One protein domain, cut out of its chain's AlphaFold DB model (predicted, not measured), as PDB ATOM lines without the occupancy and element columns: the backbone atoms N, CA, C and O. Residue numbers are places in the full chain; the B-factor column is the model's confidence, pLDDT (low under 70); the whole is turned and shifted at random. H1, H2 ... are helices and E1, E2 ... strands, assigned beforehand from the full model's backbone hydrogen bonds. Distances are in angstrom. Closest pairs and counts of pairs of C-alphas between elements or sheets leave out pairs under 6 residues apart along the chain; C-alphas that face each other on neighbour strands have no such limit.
ATOM      1  N   ILE A 122     -23.290 -23.332 -29.800       83.75
ATOM      2  CA  ILE A 122     -22.102 -23.773 -29.059       83.75
ATOM      3  C   ILE A 122     -21.968 -25.296 -29.101       83.75
ATOM      4  O   ILE A 122     -20.878 -25.785 -29.383       83.75
ATOM      5  N   ASP A 123     -23.048 -26.053 -28.905       82.50
ATOM      6  CA  ASP A 123     -23.044 -27.511 -29.064       82.50
ATOM      7  C   ASP A 123     -22.589 -27.907 -30.476       82.50
ATOM      8  O   ASP A 123     -21.662 -28.703 -30.624       82.50
ATOM      9  N   LYS A 124     -23.168 -27.302 -31.524       81.88
ATOM     10  CA  LYS A 124     -22.770 -27.563 -32.921       81.88
ATOM     11  C   LYS A 124     -21.281 -27.297 -33.152       81.88
ATOM     12  O   LYS A 124     -20.587 -28.127 -33.745       81.88
ATOM     13  N   PHE A 125     -20.786 -26.168 -32.641       85.94
ATOM     14  CA  PHE A 125     -19.387 -25.753 -32.745       85.94
ATOM     15  C   PHE A 125     -18.421 -26.690 -31.995       85.94
ATOM     16  O   PHE A 125     -17.375 -27.078 -32.530       85.94
ATOM     17  N   LEU A 126     -18.768 -27.087 -30.767       84.12
ATOM     18  CA  LEU A 126     -17.962 -27.979 -29.929       84.12
ATOM     19  C   LEU A 126     -17.919 -29.404 -30.480       84.12
ATOM     20  O   LEU A 126     -16.856 -30.034 -30.472       84.12
ATOM     21  N   LEU A 127     -19.058 -29.902 -30.962       75.50
ATOM     22  CA  LEU A 127     -19.242 -31.279 -31.415       75.50
ATOM     23  C   LEU A 127     -18.874 -31.499 -32.891       75.50
ATOM     24  O   LEU A 127     -18.855 -32.641 -33.342       75.50
ATOM     25  N   ASN A 128     -18.512 -30.435 -33.621       71.94
ATOM     26  CA  ASN A 128     -18.228 -30.452 -35.062       71.94
ATOM     27  C   ASN A 128     -19.402 -31.010 -35.898       71.94
ATOM     28  O   ASN A 128     -19.154 -31.690 -36.890       71.94
ATOM     29  N   ILE A 129     -20.657 -30.763 -35.498       58.16
ATOM     30  CA  ILE A 129     -21.824 -31.430 -36.115       58.16
ATOM     31  C   ILE A 129     -21.938 -31.113 -37.615       58.16
ATOM     32  O   ILE A 129     -22.295 -32.002 -38.381       58.16
ATOM     33  N   ASP A 130     -21.553 -29.901 -38.037       49.91
ATOM     34  CA  ASP A 130     -21.736 -29.453 -39.425       49.91
ATOM     35  C   ASP A 130     -20.452 -29.004 -40.165       49.91
ATOM     36  O   ASP A 130     -20.435 -29.044 -41.395       49.91
ATOM     37  N   GLN A 131     -19.385 -28.524 -39.493       58.06
ATOM     38  CA  GLN A 131     -18.246 -27.864 -40.179       58.06
ATOM     39  C   GLN A 131     -16.866 -27.962 -39.483       58.06
ATOM     40  O   GLN A 131     -16.745 -28.127 -38.267       58.06
ATOM     41  N   VAL A 132     -15.803 -27.724 -40.270       64.88
ATOM     42  CA  VAL A 132     -14.378 -27.601 -39.862       64.88
ATOM     43  C   VAL A 132     -14.077 -26.225 -39.220       64.88
ATOM     44  O   VAL A 132     -12.999 -25.660 -39.378       64.88
ATOM     45  N   GLN A 133     -15.039 -25.639 -38.505       71.12
ATOM     46  CA  GLN A 133     -14.912 -24.293 -37.933       71.12
ATOM     47  C   GLN A 133     -13.965 -24.290 -36.735       71.12
ATOM     48  O   GLN A 133     -14.290 -24.859 -35.696       71.12
ATOM     49  N   ASP A 134     -12.810 -23.642 -36.837       80.06
ATOM     50  CA  ASP A 134     -11.893 -23.461 -35.708       80.06
ATOM     51  C   ASP A 134     -12.351 -22.350 -34.749       80.06
ATOM     52  O   ASP A 134     -11.979 -22.390 -33.575       80.06
ATOM     53  N   SER A 135     -13.193 -21.406 -35.200       86.31
ATOM     54  CA  SER A 135     -13.618 -20.252 -34.398       86.31
ATOM     55  C   SER A 135     -15.135 -19.999 -34.298       86.31
ATOM     56  O   SER A 135     -15.891 -20.130 -35.264       86.31
ATOM     57  N   LEU A 136     -15.555 -19.553 -33.113       88.44
ATOM     58  CA  LEU A 136     -16.871 -19.009 -32.785       88.44
ATOM     59  C   LEU A 136     -16.679 -17.609 -32.190       88.44
ATOM     60  O   LEU A 136     -15.937 -17.431 -31.226       88.44
ATOM     61  N   LEU A 137     -17.366 -16.607 -32.738       88.00
ATOM     62  CA  LEU A 137     -17.332 -15.241 -32.223       88.00
ATOM     63  C   LEU A 137     -18.653 -14.867 -31.551       88.00
ATOM     64  O   LEU A 137     -19.719 -14.912 -32.171       88.00
ATOM     65  N   ILE A 138     -18.545 -14.411 -30.306       88.31
ATOM     66  CA  ILE A 138     -19.646 -13.925 -29.479       88.31
ATOM     67  C   ILE A 138     -19.472 -12.421 -29.295       88.31
ATOM     68  O   ILE A 138     -18.486 -11.954 -28.723       88.31
ATOM     69  N   TYR A 139     -20.430 -11.639 -29.787       87.88
ATOM     70  CA  TYR A 139     -20.302 -10.182 -29.809       87.88
ATOM     71  C   TYR A 139     -21.559  -9.462 -29.328       87.88
ATOM     72  O   TYR A 139     -22.685  -9.937 -29.467       87.88
ATOM     73  N   GLY A 140     -21.351  -8.281 -28.754       87.31
ATOM     74  CA  GLY A 140     -22.401  -7.445 -28.179       87.31
ATOM     75  C   GLY A 140     -21.868  -6.072 -27.778       87.31
ATOM     76  O   GLY A 140     -20.659  -5.854 -27.719       87.31
ATOM     77  N   LYS A 141     -22.762  -5.130 -27.473       88.38
ATOM     78  CA  LYS A 141     -22.405  -3.767 -27.047       88.38
ATOM     79  C   LYS A 141     -21.545  -3.779 -25.769       88.38
ATOM     80  O   LYS A 141     -21.447  -4.788 -25.053       88.38
ATOM     81  N   SER A 142     -20.913  -2.648 -25.457       87.06
ATOM     82  CA  SER A 142     -20.292  -2.451 -24.138       87.06
ATOM     83  C   SER A 142     -21.323  -2.629 -23.006       87.06
ATOM     84  O   SER A 142     -22.522  -2.451 -23.220       87.06
ATOM     85  N   GLY A 143     -20.882  -3.071 -21.825       86.75
ATOM     86  CA  GLY A 143     -21.754  -3.304 -20.661       86.75
ATOM     87  C   GLY A 143     -22.766  -4.462 -20.772       86.75
ATOM     88  O   GLY A 143     -23.596  -4.636 -19.882       86.75
ATOM     89  N   GLN A 144     -22.738  -5.276 -21.837       87.31
ATOM     90  CA  GLN A 144     -23.693  -6.386 -21.998       87.31
ATOM     91  C   GLN A 144     -23.338  -7.686 -21.246       87.31
ATOM     92  O   GLN A 144     -24.170  -8.581 -21.227       87.31
ATOM     93  N   GLY A 145     -22.178  -7.789 -20.583       87.81
ATOM     94  CA  GLY A 145     -21.819  -8.981 -19.789       87.81
ATOM     95  C   GLY A 145     -21.121 -10.106 -20.569       87.81
ATOM     96  O   GLY A 145     -21.226 -11.270 -20.202       87.81
ATOM     97  N   LYS A 146     -20.382  -9.774 -21.634       88.75
ATOM     98  CA  LYS A 146     -19.683 -10.750 -22.495       88.75
ATOM     99  C   LYS A 146     -18.663 -11.615 -21.739       88.75
ATOM    100  O   LYS A 146     -18.659 -12.822 -21.925       88.75
ATOM    101  N   THR A 147     -17.902 -11.030 -20.817       89.75
ATOM    102  CA  THR A 147     -16.998 -11.743 -19.895       89.75
ATOM    103  C   THR A 147     -17.718 -12.783 -19.050       89.75
ATOM    104  O   THR A 147     -17.283 -13.928 -18.930       89.75
ATOM    105  N   TRP A 148     -18.876 -12.410 -18.503       89.75
ATOM    106  CA  TRP A 148     -19.729 -13.331 -17.759       89.75
ATOM    107  C   TRP A 148     -20.258 -14.449 -18.665       89.75
ATOM    108  O   TRP A 148     -20.265 -15.603 -18.248       89.75
ATOM    109  N   GLN A 149     -20.602 -14.140 -19.921       87.69
ATOM    110  CA  GLN A 149     -20.989 -15.141 -20.915       87.69
ATOM    111  C   GLN A 149     -19.842 -16.112 -21.235       87.69
ATOM    112  O   GLN A 149     -20.063 -17.317 -21.242       87.69
ATOM    113  N   GLY A 150     -18.610 -15.627 -21.426       89.69
ATOM    114  CA  GLY A 150     -17.435 -16.480 -21.636       89.69
ATOM    115  C   GLY A 150     -17.196 -17.440 -20.465       89.69
ATOM    116  O   GLY A 150     -17.073 -18.647 -20.671       89.69
ATOM    117  N   LYS A 151     -17.270 -16.940 -19.223       90.50
ATOM    118  CA  LYS A 151     -17.197 -17.772 -18.004       90.50
ATOM    119  C   LYS A 151     -18.385 -18.734 -17.869       90.50
ATOM    120  O   LYS A 151     -18.225 -19.851 -17.385       90.50
ATOM    121  N   LYS A 152     -19.582 -18.355 -18.332       88.12
ATOM    122  CA  LYS A 152     -20.741 -19.263 -18.402       88.12
ATOM    123  C   LYS A 152     -20.551 -20.380 -19.420       88.12
ATOM    124  O   LYS A 152     -21.000 -21.490 -19.160       88.12
ATOM    125  N   ILE A 153     -19.859 -20.117 -20.523       89.06
ATOM    126  CA  ILE A 153     -19.523 -21.123 -21.534       89.06
ATOM    127  C   ILE A 153     -18.440 -22.074 -21.020       89.06
ATOM    128  O   ILE A 153     -18.576 -23.280 -21.194       89.06
ATOM    129  N   GLU A 154     -17.427 -21.570 -20.309       92.25
ATOM    130  CA  GLU A 154     -16.454 -22.414 -19.599       92.25
ATOM    131  C   GLU A 154     -17.166 -23.369 -18.623       92.25
ATOM    132  O   GLU A 154     -17.009 -24.588 -18.709       92.25
ATOM    133  N   GLN A 155     -18.025 -22.823 -17.750       88.06
ATOM    134  CA  GLN A 155     -18.848 -23.605 -16.821       88.06
ATOM    135  C   GLN A 155     -19.748 -24.609 -17.549       88.06
ATOM    136  O   GLN A 155     -19.887 -25.744 -17.099       88.06
ATOM    137  N   TYR A 156     -20.367 -24.214 -18.661       88.56
ATOM    138  CA  TYR A 156     -21.225 -25.088 -19.453       88.56
ATOM    139  C   TYR A 156     -20.446 -26.274 -20.026       88.56
ATOM    140  O   TYR A 156     -20.859 -27.413 -19.825       88.56
ATOM    141  N   ILE A 157     -19.287 -26.030 -20.649       88.62
ATOM    142  CA  ILE A 157     -18.439 -27.079 -21.230       88.62
ATOM    143  C   ILE A 157     -17.981 -28.071 -20.155       88.62
ATOM    144  O   ILE A 157     -18.060 -29.280 -20.380       88.62
ATOM    145  N   TRP A 158     -17.566 -27.597 -18.975       85.56
ATOM    146  CA  TRP A 158     -17.228 -28.479 -17.849       85.56
ATOM    147  C   TRP A 158     -18.410 -29.341 -17.383       85.56
ATOM    148  O   TRP A 158     -18.225 -30.514 -17.061       85.56
ATOM    149  N   ASN A 159     -19.624 -28.783 -17.385       84.62
ATOM    150  CA  ASN A 159     -20.841 -29.452 -16.920       84.62
ATOM    151  C   ASN A 159     -21.596 -30.241 -18.009       84.62
ATOM    152  O   ASN A 159     -22.609 -30.873 -17.699       84.62
ATOM    153  N   LEU A 160     -21.127 -30.257 -19.264       83.69
ATOM    154  CA  LEU A 160     -21.686 -31.115 -20.315       83.69
ATOM    155  C   LEU A 160     -21.613 -32.584 -19.852       83.69
ATOM    156  O   LEU A 160     -20.505 -33.098 -19.668       83.69
ATOM    157  N   PRO A 161     -22.739 -33.313 -19.690       79.38
ATOM    158  CA  PRO A 161     -22.710 -34.633 -19.055       79.38
ATOM    159  C   PRO A 161     -21.835 -35.640 -19.810       79.38
ATOM    160  O   PRO A 161     -21.112 -36.421 -19.193       79.38
ATOM    161  N   GLN A 162     -21.832 -35.573 -21.146       79.81
ATOM    162  CA  GLN A 162     -20.943 -36.382 -21.980       79.81
ATOM    163  C   GLN A 162     -19.466 -36.029 -21.765       79.81
ATOM    164  O   GLN A 162     -18.638 -36.931 -21.658       79.81
ATOM    165  N   ASN A 163     -19.135 -34.739 -21.628       84.56
ATOM    166  CA  ASN A 163     -17.771 -34.313 -21.330       84.56
ATOM    167  C   ASN A 163     -17.306 -34.874 -19.977       84.56
ATOM    168  O   ASN A 163     -16.266 -35.522 -19.902       84.56
ATOM    169  N   MET A 164     -18.129 -34.746 -18.929       78.25
ATOM    170  CA  MET A 164     -17.837 -35.330 -17.614       78.25
ATOM    171  C   MET A 164     -17.645 -36.856 -17.666       78.25
ATOM    172  O   MET A 164     -16.782 -37.399 -16.973       78.25
ATOM    173  N   ILE A 165     -18.441 -37.568 -18.475       80.94
ATOM    174  CA  ILE A 165     -18.303 -39.020 -18.675       80.94
ATOM    175  C   ILE A 165     -16.964 -39.348 -19.348       80.94
ATOM    176  O   ILE A 165     -16.260 -40.244 -18.880       80.94
ATOM    177  N   ASN A 166     -16.600 -38.629 -20.410       81.88
ATOM    178  CA  ASN A 166     -15.339 -38.821 -21.130       81.88
ATOM    179  C   ASN A 166     -14.137 -38.526 -20.238       81.88
ATOM    180  O   ASN A 166     -13.233 -39.348 -20.126       81.88
ATOM    181  N   PHE A 167     -14.167 -37.394 -19.542       81.00
ATOM    182  CA  PHE A 167     -13.118 -36.956 -18.631       81.00
ATOM    183  C   PHE A 167     -12.857 -37.991 -17.534       81.00
ATOM    184  O   PHE A 167     -11.721 -38.408 -17.330       81.00
ATOM    185  N   ARG A 168     -13.915 -38.524 -16.905       78.88
ATOM    186  CA  ARG A 168     -13.799 -39.612 -15.917       78.88
ATOM    187  C   ARG A 168     -13.261 -40.918 -16.511       78.88
ATOM    188  O   ARG A 168     -12.543 -41.635 -15.814       78.88
ATOM    189  N   LYS A 169     -13.597 -41.251 -17.765       80.56
ATOM    190  CA  LYS A 169     -13.031 -42.420 -18.468       80.56
ATOM    191  C   LYS A 169     -11.532 -42.233 -18.713       80.56
ATOM    192  O   LYS A 169     -10.767 -43.113 -18.326       80.56
ATOM    193  N   TRP A 170     -11.135 -41.089 -19.268       83.31
ATOM    194  CA  TRP A 170      -9.740 -40.739 -19.537       83.31
ATOM    195  C   TRP A 170      -8.901 -40.725 -18.253       83.31
ATOM    196  O   TRP A 170      -7.926 -41.464 -18.156       83.31
ATOM    197  N   LEU A 171      -9.344 -40.019 -17.205       76.75
ATOM    198  CA  LEU A 171      -8.667 -40.003 -15.900       76.75
ATOM    199  C   LEU A 171      -8.457 -41.415 -15.331       76.75
ATOM    200  O   LEU A 171      -7.398 -41.708 -14.777       76.75
ATOM    201  N   LYS A 172      -9.439 -42.315 -15.485       78.38
ATOM    202  CA  LYS A 172      -9.311 -43.711 -15.047       78.38
ATOM    203  C   LYS A 172      -8.321 -44.509 -15.905       78.38
ATOM    204  O   LYS A 172      -7.615 -45.359 -15.367       78.38
ATOM    205  N   GLN A 173      -8.265 -44.263 -17.214       78.31
ATOM    206  CA  GLN A 173      -7.282 -44.884 -18.110       78.31
ATOM    207  C   GLN A 173      -5.857 -44.458 -17.734       78.31
ATOM    208  O   GLN A 173      -5.009 -45.322 -17.529       78.31
ATOM    209  N   GLU A 174      -5.624 -43.161 -17.532       77.50
ATOM    210  CA  GLU A 174      -4.321 -42.620 -17.129       77.50
ATOM    211  C   GLU A 174      -3.888 -43.116 -15.735       77.50
ATOM    212  O   GLU A 174      -2.747 -43.537 -15.541       77.50
ATOM    213  N   GLN A 175      -4.802 -43.165 -14.756       75.88
ATOM    214  CA  GLN A 175      -4.518 -43.747 -13.434       75.88
ATOM    215  C   GLN A 175      -4.117 -45.225 -13.521       75.88
ATOM    216  O   GLN A 175      -3.156 -45.639 -12.868       75.88
ATOM    217  N   ASN A 176      -4.825 -46.016 -14.335       75.69
ATOM    218  CA  ASN A 176      -4.485 -47.419 -14.567       75.69
ATOM    219  C   ASN A 176      -3.113 -47.561 -15.243       75.69
ATOM    220  O   ASN A 176      -2.338 -48.427 -14.846       75.69
ATOM    221  N   TYR A 177      -2.799 -46.707 -16.221       75.25
ATOM    222  CA  TYR A 177      -1.515 -46.713 -16.921       75.25
ATOM    223  C   TYR A 177      -0.347 -46.397 -15.976       75.25
ATOM    224  O   TYR A 177       0.614 -47.158 -15.911       75.25
ATOM    225  N   ILE A 178      -0.461 -45.351 -15.150       75.00
ATOM    226  CA  ILE A 178       0.551 -45.024 -14.129       75.00
ATOM    227  C   ILE A 178       0.726 -46.175 -13.133       75.00
ATOM    228  O   ILE A 178       1.846 -46.481 -12.721       75.00
ATOM    229  N   PHE A 179      -0.370 -46.814 -12.720       77.19
ATOM    230  CA  PHE A 179      -0.323 -47.953 -11.808       77.19
ATOM    231  C   PHE A 179       0.393 -49.158 -12.434       77.19
ATOM    232  O   PHE A 179       1.258 -49.746 -11.787       77.19
ATOM    233  N   GLN A 180       0.108 -49.471 -13.702       77.75
ATOM    234  CA  GLN A 180       0.820 -50.497 -14.469       77.75
ATOM    235  C   GLN A 180       2.307 -50.164 -14.610       77.75
ATOM    236  O   GLN A 180       3.138 -51.017 -14.322       77.75
ATOM    237  N   GLN A 181       2.665 -48.923 -14.957       75.75
ATOM    238  CA  GLN A 181       4.071 -48.521 -15.073       75.75
ATOM    239  C   GLN A 181       4.823 -48.614 -13.738       75.75
ATOM    240  O   GLN A 181       5.975 -49.040 -13.717       75.75
ATOM    241  N   LYS A 182       4.173 -48.302 -12.608       79.31
ATOM    242  CA  LYS A 182       4.757 -48.501 -11.270       79.31
ATOM    243  C   LYS A 182       4.940 -49.980 -10.920       79.31
ATOM    244  O   LYS A 182       5.974 -50.330 -10.363       79.31
ATOM    245  N   ILE A 206     -16.454 -41.555 -32.337       46.75
ATOM    246  CA  ILE A 206     -15.245 -40.993 -31.694       46.75
ATOM    247  C   ILE A 206     -15.400 -39.524 -31.278       46.75
ATOM    248  O   ILE A 206     -14.846 -39.139 -30.246       46.75
ATOM    249  N   SER A 207     -16.154 -38.698 -32.014       50.91
ATOM    250  CA  SER A 207     -16.224 -37.244 -31.746       50.91
ATOM    251  C   SER A 207     -16.751 -36.908 -30.343       50.91
ATOM    252  O   SER A 207     -16.349 -35.907 -29.754       50.91
ATOM    253  N   LEU A 208     -17.586 -37.791 -29.784       55.59
ATOM    254  CA  LEU A 208     -18.175 -37.702 -28.447       55.59
ATOM    255  C   LEU A 208     -17.456 -38.554 -27.385       55.59
ATOM    256  O   LEU A 208     -17.996 -38.695 -26.288       55.59
ATOM    257  N   LYS A 209     -16.270 -39.126 -27.654       73.56
ATOM    258  CA  LYS A 209     -15.486 -39.918 -26.671       73.56
ATOM    259  C   LYS A 209     -14.334 -39.153 -26.018       73.56
ATOM    260  O   LYS A 209     -13.885 -39.547 -24.945       73.56
ATOM    261  N   ILE A 210     -13.868 -38.076 -26.643       85.06
ATOM    262  CA  ILE A 210     -12.715 -37.295 -26.178       85.06
ATOM    263  C   ILE A 210     -13.195 -36.250 -25.145       85.06
ATOM    264  O   ILE A 210     -14.236 -35.623 -25.366       85.06
ATOM    265  N   PRO A 211     -12.507 -36.060 -24.003       90.19
ATOM    266  CA  PRO A 211     -12.801 -34.980 -23.066       90.19
ATOM    267  C   PRO A 211     -12.460 -33.615 -23.666       90.19
ATOM    268  O   PRO A 211     -11.427 -33.446 -24.311       90.19
ATOM    269  N   ILE A 212     -13.304 -32.626 -23.402       91.38
ATOM    270  CA  ILE A 212     -13.115 -31.233 -23.791       91.38
ATOM    271  C   ILE A 212     -12.638 -30.445 -22.568       91.38
ATOM    272  O   ILE A 212     -13.329 -30.409 -21.551       91.38
ATOM    273  N   ILE A 213     -11.481 -29.793 -22.673       93.31
ATOM    274  CA  ILE A 213     -10.946 -28.910 -21.628       93.31
ATOM    275  C   ILE A 213     -11.086 -27.455 -22.100       93.31
ATOM    276  O   ILE A 213     -10.362 -27.047 -23.016       93.31
ATOM    277  N   PRO A 214     -12.020 -26.672 -21.529       95.38
ATOM    278  CA  PRO A 214     -12.103 -25.246 -21.780       95.38
ATOM    279  C   PRO A 214     -11.033 -24.506 -20.961       95.38
ATOM    280  O   PRO A 214     -10.808 -24.818 -19.792       95.38
ATOM    281  N   ILE A 215     -10.388 -23.522 -21.580       96.44
ATOM    282  CA  ILE A 215      -9.408 -22.630 -20.950       96.44
ATOM    283  C   ILE A 215      -9.886 -21.200 -21.193       96.44
ATOM    284  O   ILE A 215      -9.889 -20.734 -22.336       96.44
ATOM    285  N   PHE A 216     -10.319 -20.518 -20.136       96.81
ATOM    286  CA  PHE A 216     -10.733 -19.119 -20.182       96.81
ATOM    287  C   PHE A 216      -9.511 -18.203 -20.064       96.81
ATOM    288  O   PHE A 216      -8.759 -18.270 -19.096       96.81
ATOM    289  N   ILE A 217      -9.323 -17.353 -21.070       97.06
ATOM    290  CA  ILE A 217      -8.188 -16.450 -21.246       97.06
ATOM    291  C   ILE A 217      -8.728 -15.020 -21.205       97.06
ATOM    292  O   ILE A 217      -9.300 -14.539 -22.185       97.06
ATOM    293  N   ASP A 218      -8.532 -14.331 -20.085       95.44
ATOM    294  CA  ASP A 218      -8.822 -12.902 -19.974       95.44
ATOM    295  C   ASP A 218      -7.623 -12.099 -20.487       95.44
ATOM    296  O   ASP A 218      -6.581 -12.045 -19.838       95.44
ATOM    297  N   LEU A 219      -7.741 -11.482 -21.664       94.38
ATOM    298  CA  LEU A 219      -6.634 -10.729 -22.259       94.38
ATOM    299  C   LEU A 219      -6.270  -9.447 -21.490       94.38
ATOM    300  O   LEU A 219      -5.195  -8.901 -21.733       94.38
ATOM    301  N   SER A 220      -7.140  -8.955 -20.599       91.75
ATOM    302  CA  SER A 220      -6.923  -7.697 -19.868       91.75
ATOM    303  C   SER A 220      -5.829  -7.796 -18.796       91.75
ATOM    304  O   SER A 220      -5.186  -6.795 -18.487       91.75
ATOM    305  N   ILE A 221      -5.590  -9.002 -18.262       94.19
ATOM    306  CA  ILE A 221      -4.664  -9.257 -17.144       94.19
ATOM    307  C   ILE A 221      -3.290  -9.799 -17.574       94.19
ATOM    308  O   ILE A 221      -2.450 -10.063 -16.719       94.19
ATOM    309  N   LEU A 222      -3.059 -10.006 -18.876       95.62
ATOM    310  CA  LEU A 222      -1.837 -10.635 -19.391       95.62
ATOM    311  C   LEU A 222      -0.727  -9.619 -19.673       95.62
ATOM    312  O   LEU A 222      -0.963  -8.556 -20.254       95.62
ATOM    313  N   GLU A 223       0.514  -9.992 -19.367       95.44
ATOM    314  CA  GLU A 223       1.689  -9.171 -19.663       95.44
ATOM    315  C   GLU A 223       2.081  -9.298 -21.145       95.44
ATOM    316  O   GLU A 223       2.309  -8.289 -21.832       95.44
ATOM    317  N   ASN A 224       2.108 -10.532 -21.673       95.38
ATOM    318  CA  ASN A 224       2.497 -10.838 -23.053       95.38
ATOM    319  C   ASN A 224       1.422 -11.642 -23.820       95.38
ATOM    320  O   ASN A 224       1.676 -12.763 -24.284       95.38
ATOM    321  N   PRO A 225       0.242 -11.038 -24.079       94.31
ATOM    322  CA  PRO A 225      -0.870 -11.682 -24.786       94.31
ATOM    323  C   PRO A 225      -0.543 -12.099 -26.231       94.31
ATOM    324  O   PRO A 225      -1.302 -12.846 -26.841       94.31
ATOM    325  N   LEU A 226       0.570 -11.638 -26.815       92.00
ATOM    326  CA  LEU A 226       0.975 -12.057 -28.158       92.00
ATOM    327  C   LEU A 226       1.726 -13.391 -28.191       92.00
ATOM    328  O   LEU A 226       1.609 -14.090 -29.190       92.00
ATOM    329  N   ASN A 227       2.538 -13.715 -27.181       93.88
ATOM    330  CA  ASN A 227       3.512 -14.816 -27.290       93.88
ATOM    331  C   ASN A 227       3.434 -15.858 -26.169       93.88
ATOM    332  O   ASN A 227       4.057 -16.910 -26.301       93.88
ATOM    333  N   LYS A 228       2.752 -15.545 -25.064       95.81
ATOM    334  CA  LYS A 228       2.630 -16.407 -23.880       95.81
ATOM    335  C   LYS A 228       1.197 -16.453 -23.352       95.81
ATOM    336  O   LYS A 228       0.980 -16.715 -22.178       95.81
ATOM    337  N   MET A 229       0.209 -16.161 -24.194       96.25
ATOM    338  CA  MET A 229      -1.190 -16.015 -23.788       96.25
ATOM    339  C   MET A 229      -1.724 -17.250 -23.057       96.25
ATOM    340  O   MET A 229      -2.413 -17.120 -22.055       96.25
ATOM    341  N   VAL A 230      -1.400 -18.448 -23.554       96.88
ATOM    342  CA  VAL A 230      -1.865 -19.701 -22.951       96.88
ATOM    343  C   VAL A 230      -1.036 -20.034 -21.712       96.88
ATOM    344  O   VAL A 230      -1.585 -20.434 -20.692       96.88
ATOM    345  N   GLU A 231       0.279 -19.842 -21.782       97.50
ATOM    346  CA  GLU A 231       1.216 -20.145 -20.705       97.50
ATOM    347  C   GLU A 231       1.028 -19.225 -19.485       97.50
ATOM    348  O   GLU A 231       1.021 -19.717 -18.362       97.50
ATOM    349  N   GLU A 232       0.822 -17.917 -19.676       97.75
ATOM    350  CA  GLU A 232       0.502 -16.961 -18.602       97.75
ATOM    351  C   GLU A 232      -0.863 -17.269 -17.976       97.75
ATOM    352  O   GLU A 232      -0.969 -17.317 -16.752       97.75
ATOM    353  N   THR A 233      -1.889 -17.576 -18.781       97.56
ATOM    354  CA  THR A 233      -3.187 -18.011 -18.245       97.56
ATOM    355  C   THR A 233      -3.056 -19.296 -17.426       97.56
ATOM    356  O   THR A 233      -3.530 -19.329 -16.294       97.56
ATOM    357  N   LEU A 234      -2.390 -20.336 -17.935       97.25
ATOM    358  CA  LEU A 234      -2.240 -21.604 -17.211       97.25
ATOM    359  C   LEU A 234      -1.372 -21.475 -15.946       97.25
ATOM    360  O   LEU A 234      -1.606 -22.207 -14.986       97.25
ATOM    361  N   LYS A 235      -0.419 -20.535 -15.909       97.25
ATOM    362  CA  LYS A 235       0.379 -20.217 -14.709       97.25
ATOM    363  C   LYS A 235      -0.339 -19.324 -13.696       97.25
ATOM    364  O   LYS A 235       0.083 -19.291 -12.546       97.25
ATOM    365  N   SER A 236      -1.386 -18.601 -14.099       95.25
ATOM    366  CA  SER A 236      -2.154 -17.735 -13.195       95.25
ATOM    367  C   SER A 236      -2.826 -18.522 -12.066       95.25
ATOM    368  O   SER A 236      -3.112 -19.712 -12.216       95.25
ATOM    369  N   ASP A 237      -3.170 -17.838 -10.971       91.50
ATOM    370  CA  ASP A 237      -3.824 -18.421  -9.786       91.50
ATOM    371  C   ASP A 237      -5.121 -19.202 -10.094       91.50
ATOM    372  O   ASP A 237      -5.540 -20.040  -9.295       91.50
ATOM    373  N   GLN A 238      -5.759 -18.959 -11.250       89.50
ATOM    374  CA  GLN A 238      -6.950 -19.688 -11.703       89.50
ATOM    375  C   GLN A 238      -6.668 -21.168 -12.018       89.50
ATOM    376  O   GLN A 238      -7.531 -22.012 -11.773       89.50
ATOM    377  N   TYR A 239      -5.492 -21.483 -12.570       92.31
ATOM    378  CA  TYR A 239      -5.122 -22.841 -12.993       92.31
ATOM    379  C   TYR A 239      -3.890 -23.374 -12.246       92.31
ATOM    380  O   TYR A 239      -3.849 -24.562 -11.927       92.31
ATOM    381  N   ASN A 240      -2.927 -22.504 -11.912       94.56
ATOM    382  CA  ASN A 240      -1.722 -22.793 -11.128       94.56
ATOM    383  C   ASN A 240      -0.893 -23.983 -11.665       94.56
ATOM    384  O   ASN A 240      -0.446 -24.859 -10.918       94.56
ATOM    385  N   PHE A 241      -0.715 -24.053 -12.988       95.31
ATOM    386  CA  PHE A 241       0.087 -25.091 -13.631       95.31
ATOM    387  C   PHE A 241       1.559 -24.682 -13.734       95.31
ATOM    388  O   PHE A 241       1.897 -23.620 -14.252       95.31
ATOM    389  N   ASP A 242       2.449 -25.582 -13.317       95.44
ATOM    390  CA  ASP A 242       3.871 -25.512 -13.652       95.44
ATOM    391  C   ASP A 242       4.141 -25.927 -15.112       95.44
ATOM    392  O   ASP A 242       3.277 -26.477 -15.803       95.44
ATOM    393  N   ASP A 243       5.363 -25.677 -15.591       95.69
ATOM    394  CA  ASP A 243       5.759 -25.961 -16.977       95.69
ATOM    395  C   ASP A 243       5.595 -27.441 -17.372       95.69
ATOM    396  O   ASP A 243       5.186 -27.727 -18.499       95.69
ATOM    397  N   ASN A 244       5.803 -28.390 -16.447       92.06
ATOM    398  CA  ASN A 244       5.638 -29.820 -16.739       92.06
ATOM    399  C   ASN A 244       4.162 -30.185 -16.956       92.06
ATOM    400  O   ASN A 244       3.843 -31.050 -17.774       92.06
ATOM    401  N   LYS A 245       3.245 -29.546 -16.220       91.31
ATOM    402  CA  LYS A 245       1.790 -29.721 -16.380       91.31
ATOM    403  C   LYS A 245       1.287 -29.090 -17.675       91.31
ATOM    404  O   LYS A 245       0.452 -29.684 -18.355       91.31
ATOM    405  N   ILE A 246       1.822 -27.924 -18.039       95.56
ATOM    406  CA  ILE A 246       1.565 -27.248 -19.320       95.56
ATOM    407  C   ILE A 246       1.995 -28.145 -20.489       95.56
ATOM    408  O   ILE A 246       1.220 -28.351 -21.424       95.56
ATOM    409  N   GLU A 247       3.187 -28.742 -20.412       94.56
ATOM    410  CA  GLU A 247       3.676 -29.690 -21.416       94.56
ATOM    411  C   GLU A 247       2.815 -30.963 -21.483       94.56
ATOM    412  O   GLU A 247       2.402 -31.360 -22.572       94.56
ATOM    413  N   GLN A 248       2.451 -31.562 -20.344       89.81
ATOM    414  CA  GLN A 248       1.578 -32.745 -20.301       89.81
ATOM    415  C   GLN A 248       0.180 -32.476 -20.877       89.81
ATOM    416  O   GLN A 248      -0.327 -33.296 -21.643       89.81
ATOM    417  N   LEU A 249      -0.429 -31.327 -20.567       93.75
ATOM    418  CA  LEU A 249      -1.710 -30.907 -21.148       93.75
ATOM    419  C   LEU A 249      -1.609 -30.789 -22.676       93.75
ATOM    420  O   LEU A 249      -2.467 -31.277 -23.413       93.75
ATOM    421  N   LYS A 250      -0.533 -30.161 -23.155       94.50
ATOM    422  CA  LYS A 250      -0.267 -29.975 -24.580       94.50
ATOM    423  C   LYS A 250      -0.061 -31.311 -25.294       94.50
ATOM    424  O   LYS A 250      -0.721 -31.545 -26.304       94.50
ATOM    425  N   LEU A 251       0.767 -32.205 -24.750       91.88
ATOM    426  CA  LEU A 251       0.992 -33.557 -25.275       91.88
ATOM    427  C   LEU A 251      -0.302 -34.387 -25.301       91.88
ATOM    428  O   LEU A 251      -0.595 -35.035 -26.302       91.88
ATOM    429  N   ALA A 252      -1.122 -34.322 -24.247       90.88
ATOM    430  CA  ALA A 252      -2.411 -35.013 -24.210       90.88
ATOM    431  C   ALA A 252      -3.357 -34.545 -25.336       90.88
ATOM    432  O   ALA A 252      -4.038 -35.370 -25.945       90.88
ATOM    433  N   SER A 253      -3.372 -33.248 -25.667       91.38
ATOM    434  CA  SER A 253      -4.150 -32.725 -26.805       91.38
ATOM    435  C   SER A 253      -3.531 -33.111 -28.156       91.38
ATOM    436  O   SER A 253      -4.231 -33.556 -29.065       91.38
ATOM    437  N   GLN A 254      -2.200 -33.050 -28.273       90.50
ATOM    438  CA  GLN A 254      -1.463 -33.461 -29.475       90.50
ATOM    439  C   GLN A 254      -1.648 -34.942 -29.825       90.50
ATOM    440  O   GLN A 254      -1.660 -35.276 -31.011       90.50
ATOM    441  N   ASN A 255      -1.862 -35.791 -28.817       88.19
ATOM    442  CA  ASN A 255      -2.146 -37.223 -28.943       88.19
ATOM    443  C   ASN A 255      -3.643 -37.553 -29.108       88.19
ATOM    444  O   ASN A 255      -3.997 -38.727 -29.167       88.19
ATOM    445  N   ASN A 256      -4.527 -36.549 -29.209       88.44
ATOM    446  CA  ASN A 256      -5.989 -36.711 -29.286       88.44
ATOM    447  C   ASN A 256      -6.643 -37.316 -28.022       88.44
ATOM    448  O   ASN A 256      -7.797 -37.746 -28.077       88.44
ATOM    449  N   ASN A 257      -5.937 -37.351 -26.884       88.00
ATOM    450  CA  ASN A 257      -6.484 -37.842 -25.612       88.00
ATOM    451  C   ASN A 257      -7.467 -36.837 -24.995       88.00
ATOM    452  O   ASN A 257      -8.362 -37.244 -24.259       88.00
ATOM    453  N   ILE A 258      -7.312 -35.545 -25.306       91.38
ATOM    454  CA  ILE A 258      -8.214 -34.442 -24.945       91.38
ATOM    455  C   ILE A 258      -8.373 -33.468 -26.125       91.38
ATOM    456  O   ILE A 258      -7.548 -33.443 -27.033       91.38
ATOM    457  N   LYS A 259      -9.417 -32.634 -26.095       91.25
ATOM    458  CA  LYS A 259      -9.657 -31.531 -27.036       91.25
ATOM    459  C   LYS A 259      -9.670 -30.214 -26.268       91.25
ATOM    460  O   LYS A 259     -10.504 -30.024 -25.386       91.25
ATOM    461  N   ILE A 260      -8.776 -29.291 -26.606       93.38
ATOM    462  CA  ILE A 260      -8.721 -27.974 -25.954       93.38
ATOM    463  C   ILE A 260      -9.662 -26.980 -26.655       93.38
ATOM    464  O   ILE A 260      -9.734 -26.924 -27.889       93.38
ATOM    465  N   VAL A 261     -10.381 -26.191 -25.851       94.56
ATOM    466  CA  VAL A 261     -11.202 -25.053 -26.291       94.56
ATOM    467  C   VAL A 261     -10.696 -23.797 -25.589       94.56
ATOM    468  O   VAL A 261     -10.844 -23.665 -24.378       94.56
ATOM    469  N   PHE A 262     -10.129 -22.853 -26.328       96.12
ATOM    470  CA  PHE A 262      -9.750 -21.555 -25.772       96.12
ATOM    471  C   PHE A 262     -10.952 -20.609 -25.795       96.12
ATOM    472  O   PHE A 262     -11.591 -20.456 -26.833       96.12
ATOM    473  N   ILE A 263     -11.251 -19.955 -24.676       95.69
ATOM    474  CA  ILE A 263     -12.287 -18.924 -24.565       95.69
ATOM    475  C   ILE A 263     -11.568 -17.602 -24.301       95.69
ATOM    476  O   ILE A 263     -11.165 -17.332 -23.178       95.69
ATOM    477  N   ILE A 264     -11.348 -16.819 -25.355       95.25
ATOM    478  CA  ILE A 264     -10.533 -15.599 -25.344       95.25
ATOM    479  C   ILE A 264     -11.442 -14.380 -25.162       95.25
ATOM    480  O   ILE A 264     -12.256 -14.079 -26.038       95.25
ATOM    481  N   ASP A 265     -11.281 -13.662 -24.055       93.94
ATOM    482  CA  ASP A 265     -12.076 -12.484 -23.701       93.94
ATOM    483  C   ASP A 265     -11.263 -11.182 -23.727       93.94
ATOM    484  O   ASP A 265     -10.047 -11.194 -23.897       93.94
ATOM    485  N   SER A 266     -11.937 -10.041 -23.572       86.75
ATOM    486  CA  SER A 266     -11.312  -8.735 -23.311       86.75
ATOM    487  C   SER A 266     -10.401  -8.212 -24.432       86.75
ATOM    488  O   SER A 266      -9.581  -7.323 -24.213       86.75
ATOM    489  N   TYR A 267     -10.553  -8.683 -25.679       84.31
ATOM    490  CA  TYR A 267      -9.681  -8.248 -26.783       84.31
ATOM    491  C   TYR A 267      -9.690  -6.728 -27.019       84.31
ATOM    492  O   TYR A 267      -8.671  -6.132 -27.362       84.31
ATOM    493  N   ASN A 268     -10.843  -6.084 -26.830       83.19
ATOM    494  CA  ASN A 268     -10.976  -4.627 -26.942       83.19
ATOM    495  C   ASN A 268     -10.264  -3.840 -25.828       83.19
ATOM    496  O   ASN A 268     -10.289  -2.614 -25.867       83.19
ATOM    497  N   GLU A 269      -9.675  -4.523 -24.849       84.62
ATOM    498  CA  GLU A 269      -8.959  -3.949 -23.701       84.62
ATOM    499  C   GLU A 269      -7.438  -4.109 -23.853       84.62
ATOM    500  O   GLU A 269      -6.668  -3.519 -23.097       84.62
ATOM    501  N   LEU A 270      -6.985  -4.835 -24.885       86.94
ATOM    502  CA  LEU A 270      -5.576  -4.884 -25.252       86.94
ATOM    503  C   LEU A 270      -5.036  -3.496 -25.619       86.94
ATOM    504  O   LEU A 270      -5.668  -2.711 -26.329       86.94
ATOM    505  N   LEU A 271      -3.790  -3.244 -25.215       87.69
ATOM    506  CA  LEU A 271      -3.043  -2.052 -25.612       87.69
ATOM    507  C   LEU A 271      -2.938  -1.947 -27.149       87.69
ATOM    508  O   LEU A 271      -2.656  -2.958 -27.800       87.69
ATOM    509  N   PRO A 272      -3.021  -0.739 -27.748       87.25
ATOM    510  CA  PRO A 272      -3.020  -0.565 -29.206       87.25
ATOM    511  C   PRO A 272      -1.842  -1.204 -29.958       87.25
ATOM    512  O   PRO A 272      -1.998  -1.608 -31.107       87.25
ATOM    513  N   LYS A 273      -0.681  -1.364 -29.304       88.25
ATOM    514  CA  LYS A 273       0.500  -2.068 -29.845       88.25
ATOM    515  C   LYS A 273       0.251  -3.549 -30.192       88.25
ATOM    516  O   LYS A 273       1.025  -4.135 -30.945       88.25
ATOM    517  N   TYR A 274      -0.802  -4.152 -29.636       87.31
ATOM    518  CA  TYR A 274      -1.209  -5.538 -29.875       87.31
ATOM    519  C   TYR A 274      -2.304  -5.672 -30.951       87.31
ATOM    520  O   TYR A 274      -2.560  -6.780 -31.428       87.31
ATOM    521  N   PHE A 275      -2.928  -4.569 -31.385       82.88
ATOM    522  CA  PHE A 275      -3.873  -4.592 -32.504       82.88
ATOM    523  C   PHE A 275      -3.166  -4.944 -33.822       82.88
ATOM    524  O   PHE A 275      -1.959  -4.753 -33.983       82.88
ATOM    525  N   SER A 276      -3.913  -5.499 -34.780       81.06
ATOM    526  CA  SER A 276      -3.375  -5.985 -36.066       81.06
ATOM    527  C   SER A 276      -2.390  -7.155 -35.974       81.06
ATOM    528  O   SER A 276      -1.802  -7.542 -36.984       81.06
ATOM    529  N   LYS A 277      -2.235  -7.771 -34.796       86.94
ATOM    530  CA  LYS A 277      -1.505  -9.030 -34.605       86.94
ATOM    531  C   LYS A 277      -2.501 -10.177 -34.457       86.94
ATOM    532  O   LYS A 277      -3.482 -10.061 -33.731       86.94
ATOM    533  N   ASN A 278      -2.251 -11.284 -35.152       88.69
ATOM    534  CA  ASN A 278      -3.076 -12.483 -35.048       88.69
ATOM    535  C   ASN A 278      -2.588 -13.328 -33.851       88.69
ATOM    536  O   ASN A 278      -1.520 -13.937 -33.906       88.69
ATOM    537  N   LEU A 279      -3.388 -13.348 -32.782       90.31
ATOM    538  CA  LEU A 279      -3.136 -14.070 -31.533       90.31
ATOM    539  C   LEU A 279      -3.006 -15.581 -31.744       90.31
ATOM    540  O   LEU A 279      -2.218 -16.212 -31.046       90.31
ATOM    541  N   TYR A 280      -3.718 -16.156 -32.721       90.50
ATOM    542  CA  TYR A 280      -3.605 -17.579 -33.059       90.50
ATOM    543  C   TYR A 280      -2.183 -17.944 -33.497       90.50
ATOM    544  O   TYR A 280      -1.586 -18.905 -33.009       90.50
ATOM    545  N   LYS A 281      -1.639 -17.184 -34.450       89.69
ATOM    546  CA  LYS A 281      -0.330 -17.419 -35.064       89.69
ATOM    547  C   LYS A 281       0.788 -17.026 -34.104       89.69
ATOM    548  O   LYS A 281       1.735 -17.795 -33.961       89.69
ATOM    549  N   SER A 282       0.657 -15.894 -33.411       92.25
ATOM    550  CA  SER A 282       1.669 -15.414 -32.463       92.25
ATOM    551  C   SER A 282       1.822 -16.344 -31.246       92.25
ATOM    552  O   SER A 282       2.944 -16.745 -30.945       92.25
ATOM    553  N   ASN A 283       0.720 -16.831 -30.656       93.94
ATOM    554  CA  ASN A 283       0.750 -17.832 -29.574       93.94
ATOM    555  C   ASN A 283       0.839 -19.289 -30.078       93.94
ATOM    556  O   ASN A 283       0.694 -20.231 -29.302       93.94
ATOM    557  N   LYS A 284       1.050 -19.497 -31.388       93.19
ATOM    558  CA  LYS A 284       1.189 -20.815 -32.036       93.19
ATOM    559  C   LYS A 284       0.089 -21.814 -31.635       93.19
ATOM    560  O   LYS A 284       0.377 -22.984 -31.383       93.19
ATOM    561  N   LEU A 285      -1.174 -21.377 -31.600       92.12
ATOM    562  CA  LEU A 285      -2.287 -22.177 -31.063       92.12
ATOM    563  C   LEU A 285      -2.476 -23.524 -31.780       92.12
ATOM    564  O   LEU A 285      -2.882 -24.490 -31.152       92.12
ATOM    565  N   HIS A 286      -2.080 -23.651 -33.048       88.69
ATOM    566  CA  HIS A 286      -2.043 -24.939 -33.754       88.69
ATOM    567  C   HIS A 286      -1.225 -26.028 -33.032       88.69
ATOM    568  O   HIS A 286      -1.583 -27.197 -33.117       88.69
ATOM    569  N   HIS A 287      -0.186 -25.672 -32.266       91.38
ATOM    570  CA  HIS A 287       0.580 -26.620 -31.445       91.38
ATOM    571  C   HIS A 287      -0.197 -27.187 -30.244       91.38
ATOM    572  O   HIS A 287       0.327 -28.060 -29.556       91.38
ATOM    573  N   TRP A 288      -1.401 -26.690 -29.964       93.06
ATOM    574  CA  TRP A 288      -2.294 -27.179 -28.910       93.06
ATOM    575  C   TRP A 288      -3.408 -28.093 -29.452       93.06
ATOM    576  O   TRP A 288      -4.282 -28.513 -28.693       93.06
ATOM    577  N   GLY A 289      -3.385 -28.393 -30.754       87.62
ATOM    578  CA  GLY A 289      -4.262 -29.357 -31.416       87.62
ATOM    579  C   GLY A 289      -3.603 -30.719 -31.647       87.62
ATOM    580  O   GLY A 289      -2.390 -30.868 -31.496       87.62
ATOM    581  N   PHE A 290      -4.409 -31.692 -32.071       83.62
ATOM    582  CA  PHE A 290      -3.955 -33.005 -32.531       83.62
ATOM    583  C   PHE A 290      -3.041 -32.872 -33.760       83.62
ATOM    584  O   PHE A 290      -3.400 -32.201 -34.727       83.62
ATOM    585  N   GLN A 291      -1.880 -33.540 -33.742       77.88
ATOM    586  CA  GLN A 291      -0.847 -33.402 -34.785       77.88
ATOM    587  C   GLN A 291      -1.035 -34.306 -36.021       77.88
ATOM    588  O   GLN A 291      -0.196 -34.297 -36.919       77.88
ATOM    589  N   GLY A 292      -2.105 -35.102 -36.102       71.50
ATOM    590  CA  GLY A 292      -2.366 -35.915 -37.294       71.50
ATOM    591  C   GLY A 292      -2.827 -35.092 -38.504       71.50
ATOM    592  O   GLY A 292      -3.309 -33.969 -38.369       71.50
ATOM    593  N   ASN A 293      -2.780 -35.697 -39.695       59.50
ATOM    594  CA  ASN A 293      -3.105 -35.076 -40.996       59.50
ATOM    595  C   ASN A 293      -4.582 -34.631 -41.186       59.50
ATOM    596  O   ASN A 293      -5.012 -34.380 -42.310       59.50
ATOM    597  N   ASN A 294      -5.380 -34.549 -40.119       63.47
ATOM    598  CA  ASN A 294      -6.798 -34.205 -40.165       63.47
ATOM    599  C   ASN A 294      -7.026 -32.762 -39.697       63.47
ATOM    600  O   ASN A 294      -6.794 -32.439 -38.534       63.47
ATOM    601  N   TYR A 295      -7.625 -31.929 -40.553       61.59
ATOM    602  CA  TYR A 295      -8.006 -30.539 -40.238       61.59
ATOM    603  C   TYR A 295      -8.929 -30.386 -39.009       61.59
ATOM    604  O   TYR A 295      -9.020 -29.304 -38.439       61.59
ATOM    605  N   ASN A 296      -9.573 -31.464 -38.555       64.56
ATOM    606  CA  ASN A 296     -10.367 -31.487 -37.322       64.56
ATOM    607  C   ASN A 296      -9.526 -31.453 -36.028       64.56
ATOM    608  O   ASN A 296     -10.113 -31.393 -34.948       64.56
ATOM    609  N   GLY A 297      -8.193 -31.517 -36.121       73.00
ATOM    610  CA  GLY A 297      -7.288 -31.558 -34.971       73.00
ATOM    611  C   GLY A 297      -7.006 -30.212 -34.296       73.00
ATOM    612  O   GLY A 297      -6.601 -30.206 -33.137       73.00
ATOM    613  N   TYR A 298      -7.220 -29.078 -34.973       83.19
ATOM    614  CA  TYR A 298      -6.939 -27.755 -34.398       83.19
ATOM    615  C   TYR A 298      -7.804 -27.464 -33.156       83.19
ATOM    616  O   TYR A 298      -8.977 -27.858 -33.122       83.19
ATOM    617  N   PRO A 299      -7.269 -26.750 -32.144       88.62
ATOM    618  CA  PRO A 299      -8.058 -26.370 -30.981       88.62
ATOM    619  C   PRO A 299      -9.177 -25.420 -31.406       88.62
ATOM    620  O   PRO A 299      -9.013 -24.604 -32.318       88.62
ATOM    621  N   LYS A 300     -10.314 -25.519 -30.721       90.38
ATOM    622  CA  LYS A 300     -11.442 -24.615 -30.945       90.38
ATOM    623  C   LYS A 300     -11.220 -23.316 -30.188       90.38
ATOM    624  O   LYS A 300     -10.666 -23.324 -29.091       90.38
ATOM    625  N   ILE A 301     -11.688 -22.213 -30.755       92.25
ATOM    626  CA  ILE A 301     -11.553 -20.885 -30.166       92.25
ATOM    627  C   ILE A 301     -12.918 -20.219 -30.116       92.25
ATOM    628  O   ILE A 301     -13.573 -20.028 -31.136       92.25
ATOM    629  N   ILE A 302     -13.334 -19.839 -28.919       92.19
ATOM    630  CA  ILE A 302     -14.475 -18.969 -28.678       92.19
ATOM    631  C   ILE A 302     -13.888 -17.603 -28.340       92.19
ATOM    632  O   ILE A 302     -13.003 -17.510 -27.496       92.19
ATOM    633  N   THR A 303     -14.324 -16.538 -29.003       91.75
ATOM    634  CA  THR A 303     -13.849 -15.179 -28.704       91.75
ATOM    635  C   THR A 303     -15.014 -14.284 -28.323       91.75
ATOM    636  O   THR A 303     -16.015 -14.237 -29.038       91.75
ATOM    637  N   THR A 304     -14.878 -13.547 -27.224       90.19
ATOM    638  CA  THR A 304     -15.837 -12.525 -26.793       90.19
ATOM    639  C   THR A 304     -15.298 -11.124 -27.090       90.19
ATOM    640  O   THR A 304     -14.184 -10.770 -26.712       90.19
ATOM    641  N   CYS A 305     -16.073 -10.295 -27.803       86.44
ATOM    642  CA  CYS A 305     -15.646  -8.931 -28.146       86.44
ATOM    643  C   CYS A 305     -16.802  -7.930 -28.275       86.44
ATOM    644  O   CYS A 305     -17.964  -8.298 -28.445       86.44
ATOM    645  N   ILE A 306     -16.508  -6.627 -28.217       87.81
ATOM    646  CA  ILE A 306     -17.518  -5.603 -28.532       87.81
ATOM    647  C   ILE A 306     -17.912  -5.617 -30.025       87.81
ATOM    648  O   ILE A 306     -17.104  -5.966 -30.890       87.81
ATOM    649  N   SER A 307     -19.150  -5.238 -30.352       84.44
ATOM    650  CA  SER A 307     -19.662  -5.212 -31.737       84.44
ATOM    651  C   SER A 307     -18.849  -4.303 -32.671       84.44
ATOM    652  O   SER A 307     -18.693  -4.580 -33.859       84.44
ATOM    653  N   GLU A 308     -18.296  -3.219 -32.132       82.00
ATOM    654  CA  GLU A 308     -17.481  -2.230 -32.834       82.00
ATOM    655  C   GLU A 308     -16.141  -2.827 -33.303       82.00
ATOM    656  O   GLU A 308     -15.652  -2.492 -34.381       82.00
ATOM    657  N   THR A 309     -15.578  -3.750 -32.518       76.12
ATOM    658  CA  THR A 309     -14.378  -4.544 -32.836       76.12
ATOM    659  C   THR A 309     -14.673  -5.513 -33.982       76.12
ATOM    660  O   THR A 309     -13.892  -5.605 -34.931       76.12
ATOM    661  N   PHE A 310     -15.831  -6.181 -33.959       70.06
ATOM    662  CA  PHE A 310     -16.240  -7.094 -35.030       70.06
ATOM    663  C   PHE A 310     -16.360  -6.389 -36.392       70.06
ATOM    664  O   PHE A 310     -15.778  -6.851 -37.377       70.06
ATOM    665  N   ASN A 311     -17.030  -5.231 -36.439       70.06
ATOM    666  CA  ASN A 311     -17.260  -4.471 -37.677       70.06
ATOM    667  C   ASN A 311     -15.967  -4.020 -38.386       70.06
ATOM    668  O   ASN A 311     -15.989  -3.750 -39.586       70.06
ATOM    669  N   LYS A 312     -14.833  -3.963 -37.676       74.44
ATOM    670  CA  LYS A 312     -13.518  -3.604 -38.235       74.44
ATOM    671  C   LYS A 312     -12.750  -4.796 -38.831       74.44
ATOM    672  O   LYS A 312     -11.604  -4.641 -39.245       74.44
ATOM    673  N   GLY A 313     -13.356  -5.986 -38.892       71.00
ATOM    674  CA  GLY A 313     -12.740  -7.191 -39.468       71.00
ATOM    675  C   GLY A 313     -11.755  -7.912 -38.539       71.00
ATOM    676  O   GLY A 313     -11.025  -8.805 -38.972       71.00
ATOM    677  N   TYR A 314     -11.737  -7.543 -37.257       73.38
ATOM    678  CA  TYR A 314     -10.735  -7.986 -36.281       73.38
ATOM    679  C   TYR A 314     -10.834  -9.483 -35.927       73.38
ATOM    680  O   TYR A 314      -9.883 -10.050 -35.400       73.38
ATOM    681  N   PHE A 315     -11.923 -10.172 -36.294       72.62
ATOM    682  CA  PHE A 315     -12.069 -11.631 -36.138       72.62
ATOM    683  C   PHE A 315     -10.934 -12.436 -36.821       72.62
ATOM    684  O   PHE A 315     -10.623 -13.555 -36.408       72.62
ATOM    685  N   ARG A 316     -10.271 -11.860 -37.841       76.50
ATOM    686  CA  ARG A 316      -9.097 -12.448 -38.520       76.50
ATOM    687  C   ARG A 316      -7.884 -12.627 -37.610       76.50
ATOM    688  O   ARG A 316      -6.878 -13.191 -38.036       76.50
ATOM    689  N   TRP A 317      -7.938 -12.109 -36.388       80.62
ATOM    690  CA  TRP A 317      -6.843 -12.153 -35.431       80.62
ATOM    691  C   TRP A 317      -6.928 -13.340 -34.456       80.62
ATOM    692  O   TRP A 317      -5.948 -13.608 -33.770       80.62
ATOM    693  N   PHE A 318      -8.023 -14.107 -34.458       76.31
ATOM    694  CA  PHE A 318      -8.231 -15.278 -33.577       76.31
ATOM    695  C   PHE A 318      -8.333 -16.610 -34.335       76.31
ATOM    696  O   PHE A 318      -8.506 -17.662 -33.733       76.31
ATOM    697  N   THR A 319      -8.243 -16.566 -35.661       76.75
ATOM    698  CA  THR A 319      -8.470 -17.689 -36.579       76.75
ATOM    699  C   THR A 319      -7.152 -18.221 -37.142       76.75
ATOM    700  O   THR A 319      -6.217 -17.447 -37.382       76.75
ATOM    701  N   SER A 320      -7.081 -19.533 -37.389       73.12
ATOM    702  CA  SER A 320      -5.879 -20.215 -37.899       73.12
ATOM    703  C   SER A 320      -5.433 -19.708 -39.271       73.12
ATOM    704  O   SER A 320      -4.236 -19.576 -39.523       73.12
ATOM    705  N   TYR A 321      -6.395 -19.368 -40.139       62.16
ATOM    706  CA  TYR A 321      -6.191 -18.867 -41.501       62.16
ATOM    707  C   TYR A 321      -5.135 -19.659 -42.295       62.16
ATOM    708  O   TYR A 321      -4.057 -19.145 -42.619       62.16
ATOM    709  N   HIS A 322      -5.509 -20.894 -42.651       46.72
ATOM    710  CA  HIS A 322      -4.946 -21.648 -43.786       46.72
ATOM    711  C   HIS A 322      -5.491 -21.195 -45.151       46.72
ATOM    712  O   HIS A 322      -4.994 -21.616 -46.189       46.72
ATOM    713  N   PHE A 323      -6.493 -20.311 -45.180       43.59
ATOM    714  CA  PHE A 323      -7.045 -19.788 -46.428       43.59
ATOM    715  C   PHE A 323      -6.268 -18.573 -46.939       43.59
ATOM    716  O   PHE A 323      -6.483 -17.445 -46.494       43.59
ATOM    717  N   THR A 324      -5.418 -18.807 -47.939       36.00
ATOM    718  CA  THR A 324      -4.765 -17.798 -48.791       36.00
ATOM    719  C   THR A 324      -5.740 -17.177 -49.800       36.00
ATOM    720  O   THR A 324      -5.439 -17.084 -50.987       36.00
ATOM    721  N   TYR A 325      -6.930 -16.775 -49.352       41.16
ATOM    722  CA  TYR A 325      -7.814 -15.951 -50.175       41.16
ATOM    723  C   TYR A 325      -7.416 -14.488 -50.051       41.16
ATOM    724  O   TYR A 325      -7.077 -14.027 -48.956       41.16
ATOM    725  N   ASP A 326      -7.501 -13.754 -51.165       46.53
ATOM    726  CA  ASP A 326      -7.285 -12.310 -51.176       46.53
ATOM    727  C   ASP A 326      -8.105 -11.672 -50.045       46.53
ATOM    728  O   ASP A 326      -9.309 -11.912 -49.861       46.53
ATOM    729  N   SER A 327      -7.404 -10.865 -49.249       53.66
ATOM    730  CA  SER A 327      -7.960 -10.108 -48.141       53.66
ATOM    731  C   SER A 327      -9.211  -9.319 -48.551       53.66
ATOM    732  O   SER A 327     -10.132  -9.218 -47.729       53.66
ATOM    733  N   ASN A 328      -9.266  -8.852 -49.805       52.81
ATOM    734  CA  ASN A 328     -10.376  -8.125 -50.411       52.81
ATOM    735  C   ASN A 328     -11.564  -9.033 -50.730       52.81
ATOM    736  O   ASN A 328     -12.669  -8.749 -50.277       52.81
ATOM    737  N   GLU A 329     -11.356 -10.146 -51.440       53.72
ATOM    738  CA  GLU A 329     -12.430 -11.085 -51.800       53.72
ATOM    739  C   GLU A 329     -13.096 -11.669 -50.549       53.72
ATOM    740  O   GLU A 329     -14.322 -11.719 -50.437       53.72
ATOM    741  N   THR A 330     -12.284 -12.011 -49.548       54.91
ATOM    742  CA  THR A 330     -12.782 -12.474 -48.253       54.91
ATOM    743  C   THR A 330     -13.587 -11.371 -47.550       54.91
ATOM    744  O   THR A 330     -14.659 -11.652 -47.024       54.91
ATOM    745  N   MET A 331     -13.136 -10.103 -47.560       53.22
ATOM    746  CA  MET A 331     -13.936  -8.980 -47.023       53.22
ATOM    747  C   MET A 331     -15.225  -8.748 -47.825       53.22
ATOM    748  O   MET A 331     -16.229  -8.360 -47.233       53.22
ATOM    749  N   ARG A 332     -15.213  -8.985 -49.143       59.56
ATOM    750  CA  ARG A 332     -16.386  -8.866 -50.018       59.56
ATOM    751  C   ARG A 332     -17.440  -9.898 -49.627       59.56
ATOM    752  O   ARG A 332     -18.526  -9.501 -49.225       59.56
ATOM    753  N   LYS A 333     -17.062 -11.180 -49.571       59.47
ATOM    754  CA  LYS A 333     -17.917 -12.287 -49.103       59.47
ATOM    755  C   LYS A 333     -18.462 -12.034 -47.689       59.47
ATOM    756  O   LYS A 333     -19.652 -12.214 -47.447       59.47
ATOM    757  N   TYR A 334     -17.636 -11.512 -46.773       56.47
ATOM    758  CA  TYR A 334     -18.087 -11.121 -45.429       56.47
ATOM    759  C   TYR A 334     -19.108  -9.968 -45.419       56.47
ATOM    760  O   TYR A 334     -20.027 -10.003 -44.600       56.47
ATOM    761  N   LYS A 335     -18.966  -8.963 -46.297       58.66
ATOM    762  CA  LYS A 335     -19.945  -7.869 -46.472       58.66
ATOM    763  C   LYS A 335     -21.228  -8.338 -47.165       58.66
ATOM    764  O   LYS A 335     -22.298  -7.850 -46.833       58.66
ATOM    765  N   GLU A 336     -21.118  -9.304 -48.073       63.31
ATOM    766  CA  GLU A 336     -22.225  -9.968 -48.779       63.31
ATOM    767  C   GLU A 336     -23.008 -10.953 -47.883       63.31
ATOM    768  O   GLU A 336     -23.938 -11.604 -48.344       63.31
ATOM    769  N   GLY A 337     -22.649 -11.083 -46.599       54.66
ATOM    770  CA  GLY A 337     -23.328 -11.973 -45.651       54.66
ATOM    771  C   GLY A 337     -22.986 -13.458 -45.814       54.66
ATOM    772  O   GLY A 337     -23.522 -14.286 -45.080       54.66
ATOM    773  N   ILE A 338     -22.066 -13.807 -46.716       55.31
ATOM    774  CA  ILE A 338     -21.626 -15.183 -46.945       55.31
ATOM    775  C   ILE A 338     -20.802 -15.631 -45.731       55.31
ATOM    776  O   ILE A 338     -19.766 -15.044 -45.401       55.31
ATOM    777  N   ASN A 339     -21.273 -16.670 -45.040       52.66
ATOM    778  CA  ASN A 339     -20.564 -17.236 -43.896       52.66
ATOM    779  C   ASN A 339     -19.237 -17.854 -44.351       52.66
ATOM    780  O   ASN A 339     -19.190 -18.651 -45.286       52.66
ATOM    781  N   SER A 340     -18.149 -17.492 -43.670       54.66
ATOM    782  CA  SER A 340     -16.866 -18.158 -43.876       54.66
ATOM    783  C   SER A 340     -16.901 -19.543 -43.224       54.66
ATOM    784  O   SER A 340     -17.363 -19.634 -42.084       54.66
ATOM    785  N   PRO A 341     -16.359 -20.598 -43.865       52.72
ATOM    786  CA  PRO A 341     -16.327 -21.954 -43.302       52.72
ATOM    787  C   PRO A 341     -15.586 -22.098 -41.962       52.72
ATOM    788  O   PRO A 341     -15.597 -23.176 -41.376       52.72
ATOM    789  N   SER A 342     -14.904 -21.048 -41.491       59.41
ATOM    790  CA  SER A 342     -14.110 -21.045 -40.260       59.41
ATOM    791  C   SER A 342     -14.739 -20.267 -39.093       59.41
ATOM    792  O   SER A 342     -14.162 -20.267 -38.007       59.41
ATOM    793  N   LEU A 343     -15.865 -19.561 -39.294       60.75
ATOM    794  CA  LEU A 343     -16.386 -18.579 -38.328       60.75
ATOM    795  C   LEU A 343     -17.907 -18.661 -38.129       60.75
ATOM    796  O   LEU A 343     -18.676 -18.204 -38.979       60.75
ATOM    797  N   VAL A 344     -18.330 -19.106 -36.942       68.50
ATOM    798  CA  VAL A 344     -19.707 -18.914 -36.444       68.50
ATOM    799  C   VAL A 344     -19.842 -17.532 -35.799       68.50
ATOM    800  O   VAL A 344     -18.912 -17.037 -35.160       68.50
ATOM    801  N   LYS A 345     -21.016 -16.909 -35.942       68.44
ATOM    802  CA  LYS A 345     -21.359 -15.620 -35.329       68.44
ATOM    803  C   LYS A 345     -22.570 -15.797 -34.418       68.44
ATOM    804  O   LYS A 345     -23.661 -16.051 -34.921       68.44
ATOM    805  N   GLN A 346     -22.408 -15.578 -33.116       72.31
ATOM    806  CA  GLN A 346     -23.531 -15.488 -32.182       72.31
ATOM    807  C   GLN A 346     -23.617 -14.059 -31.637       72.31
ATOM    808  O   GLN A 346     -22.701 -13.555 -30.981       72.31
ATOM    809  N   LYS A 347     -24.724 -13.375 -31.937       72.00
ATOM    810  CA  LYS A 347     -25.034 -12.080 -31.330       72.00
ATOM    811  C   LYS A 347     -25.511 -12.333 -29.904       72.00
ATOM    812  O   LYS A 347     -26.424 -13.124 -29.701       72.00
ATOM    813  N   PHE A 348     -24.927 -11.639 -28.937       61.34
ATOM    814  CA  PHE A 348     -25.357 -11.731 -27.549       61.34
ATOM    815  C   PHE A 348     -26.744 -11.096 -27.347       61.34
ATOM    816  O   PHE A 348     -26.967  -9.935 -27.714       61.34
TER     817      PHE A 348
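Overview. This is residues 122 to 182 and 206 to 348 of the 353 residues of an uncharacterized protein of Pseudocohnilembus persalinus (UniProt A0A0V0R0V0). A twisted sheet of five parallel strands forms the core, with H1 and H2 over one face and H4 and H8 over the opposite one. H3 is a long arm whose residues 175 to 182 stick out, and H10 lies off the sheet toward the other end of the longest axis. The printed part has 204 residues, in the order H1 E1 H2 H3 E2 H4 H5 E3 H6 H7 E4 H8 H9 H10 E5; the sheet's order is E2 E3 E4 E1 E5, and the class is mixed, helices and strands. It is compact, with a radius of gyration of the C-alphas of 17.2 A, and elongated, spanning 58 by 35 by 29 A.

Along the chain. H1, residues 122 to 127, begins with C-alpha 122 at (-22.102, -23.773, -29.059). E1, 135 to 140, precedes H2, 146 to 159, 19.5 A long, and H3, 161 to 182, 31.7 A long, ending with C-alpha 182 at (4.757, -48.501, -11.270). E2 is 212 to 218, 19.2 A; H4 229 to 235; H5 243 to 254, 16.3 A; E3 259 to 265, 19.5 A. Then come H6, 279 to 282, H7, 285 to 288, E4, 300 to 306, 20.1 A, H8, 307 to 311, H9, 314 to 317, H10, 327 to 335, and E5, 343 to 347, ending with C-alpha 347 at (-25.034, -12.080, -31.330).

Arrangement. N 215 and O 261 of E2 and E3 are 2.8 A apart, N 264 and O 302 of E3 and E4 2.8 A, N 138 and O 303 of E1 and E4 2.8 A, and N 137 and O 344 of E1 and E5 2.9 A, within hydrogen-bond range. E2, H4 H5, E3 and E3, H6 H7, E4 are strand-helix-strand units, two parallel neighbour strands joined through helices, with right-handed crossovers. H2 is on the sheet at a height of 8.0 A, along the strands, at 4 degrees to E3 on the local plane; its closest C-alphas to E2 are Glu 154 and Pro 214, 5.6 A. H1 is on the same face. On the opposite face H8 lies over E1. H4 lies over E2, across the strands at 79 degrees on the local plane, which 6 C-alphas only just fix. H3, H5, H7 and H9 only graze the sheet; H6 and H10 are not on it. H5, with residues 250 to 254 alone, touches H7, closest C-alphas Lys 250 and Trp 288, 5.5 A. Every O i to N i+4 pair is within hydrogen-bond range in H1, H2, H3, H4, H5, H8 and H10; H6, H7 and H9 are too short for one.

Size, cuts and confidence. The farthest C-alphas, Lys 182 and Glu 336, are 60.2 A apart. Residues 183 to 205 are not printed, a gap of 29.6 A between C-alphas 182 and 206. The links E3 to H6 and H7 to E4 are long. Mean pLDDT of the printed part is 81.1; it is under 70 at 37 residues, among them 321 to 345.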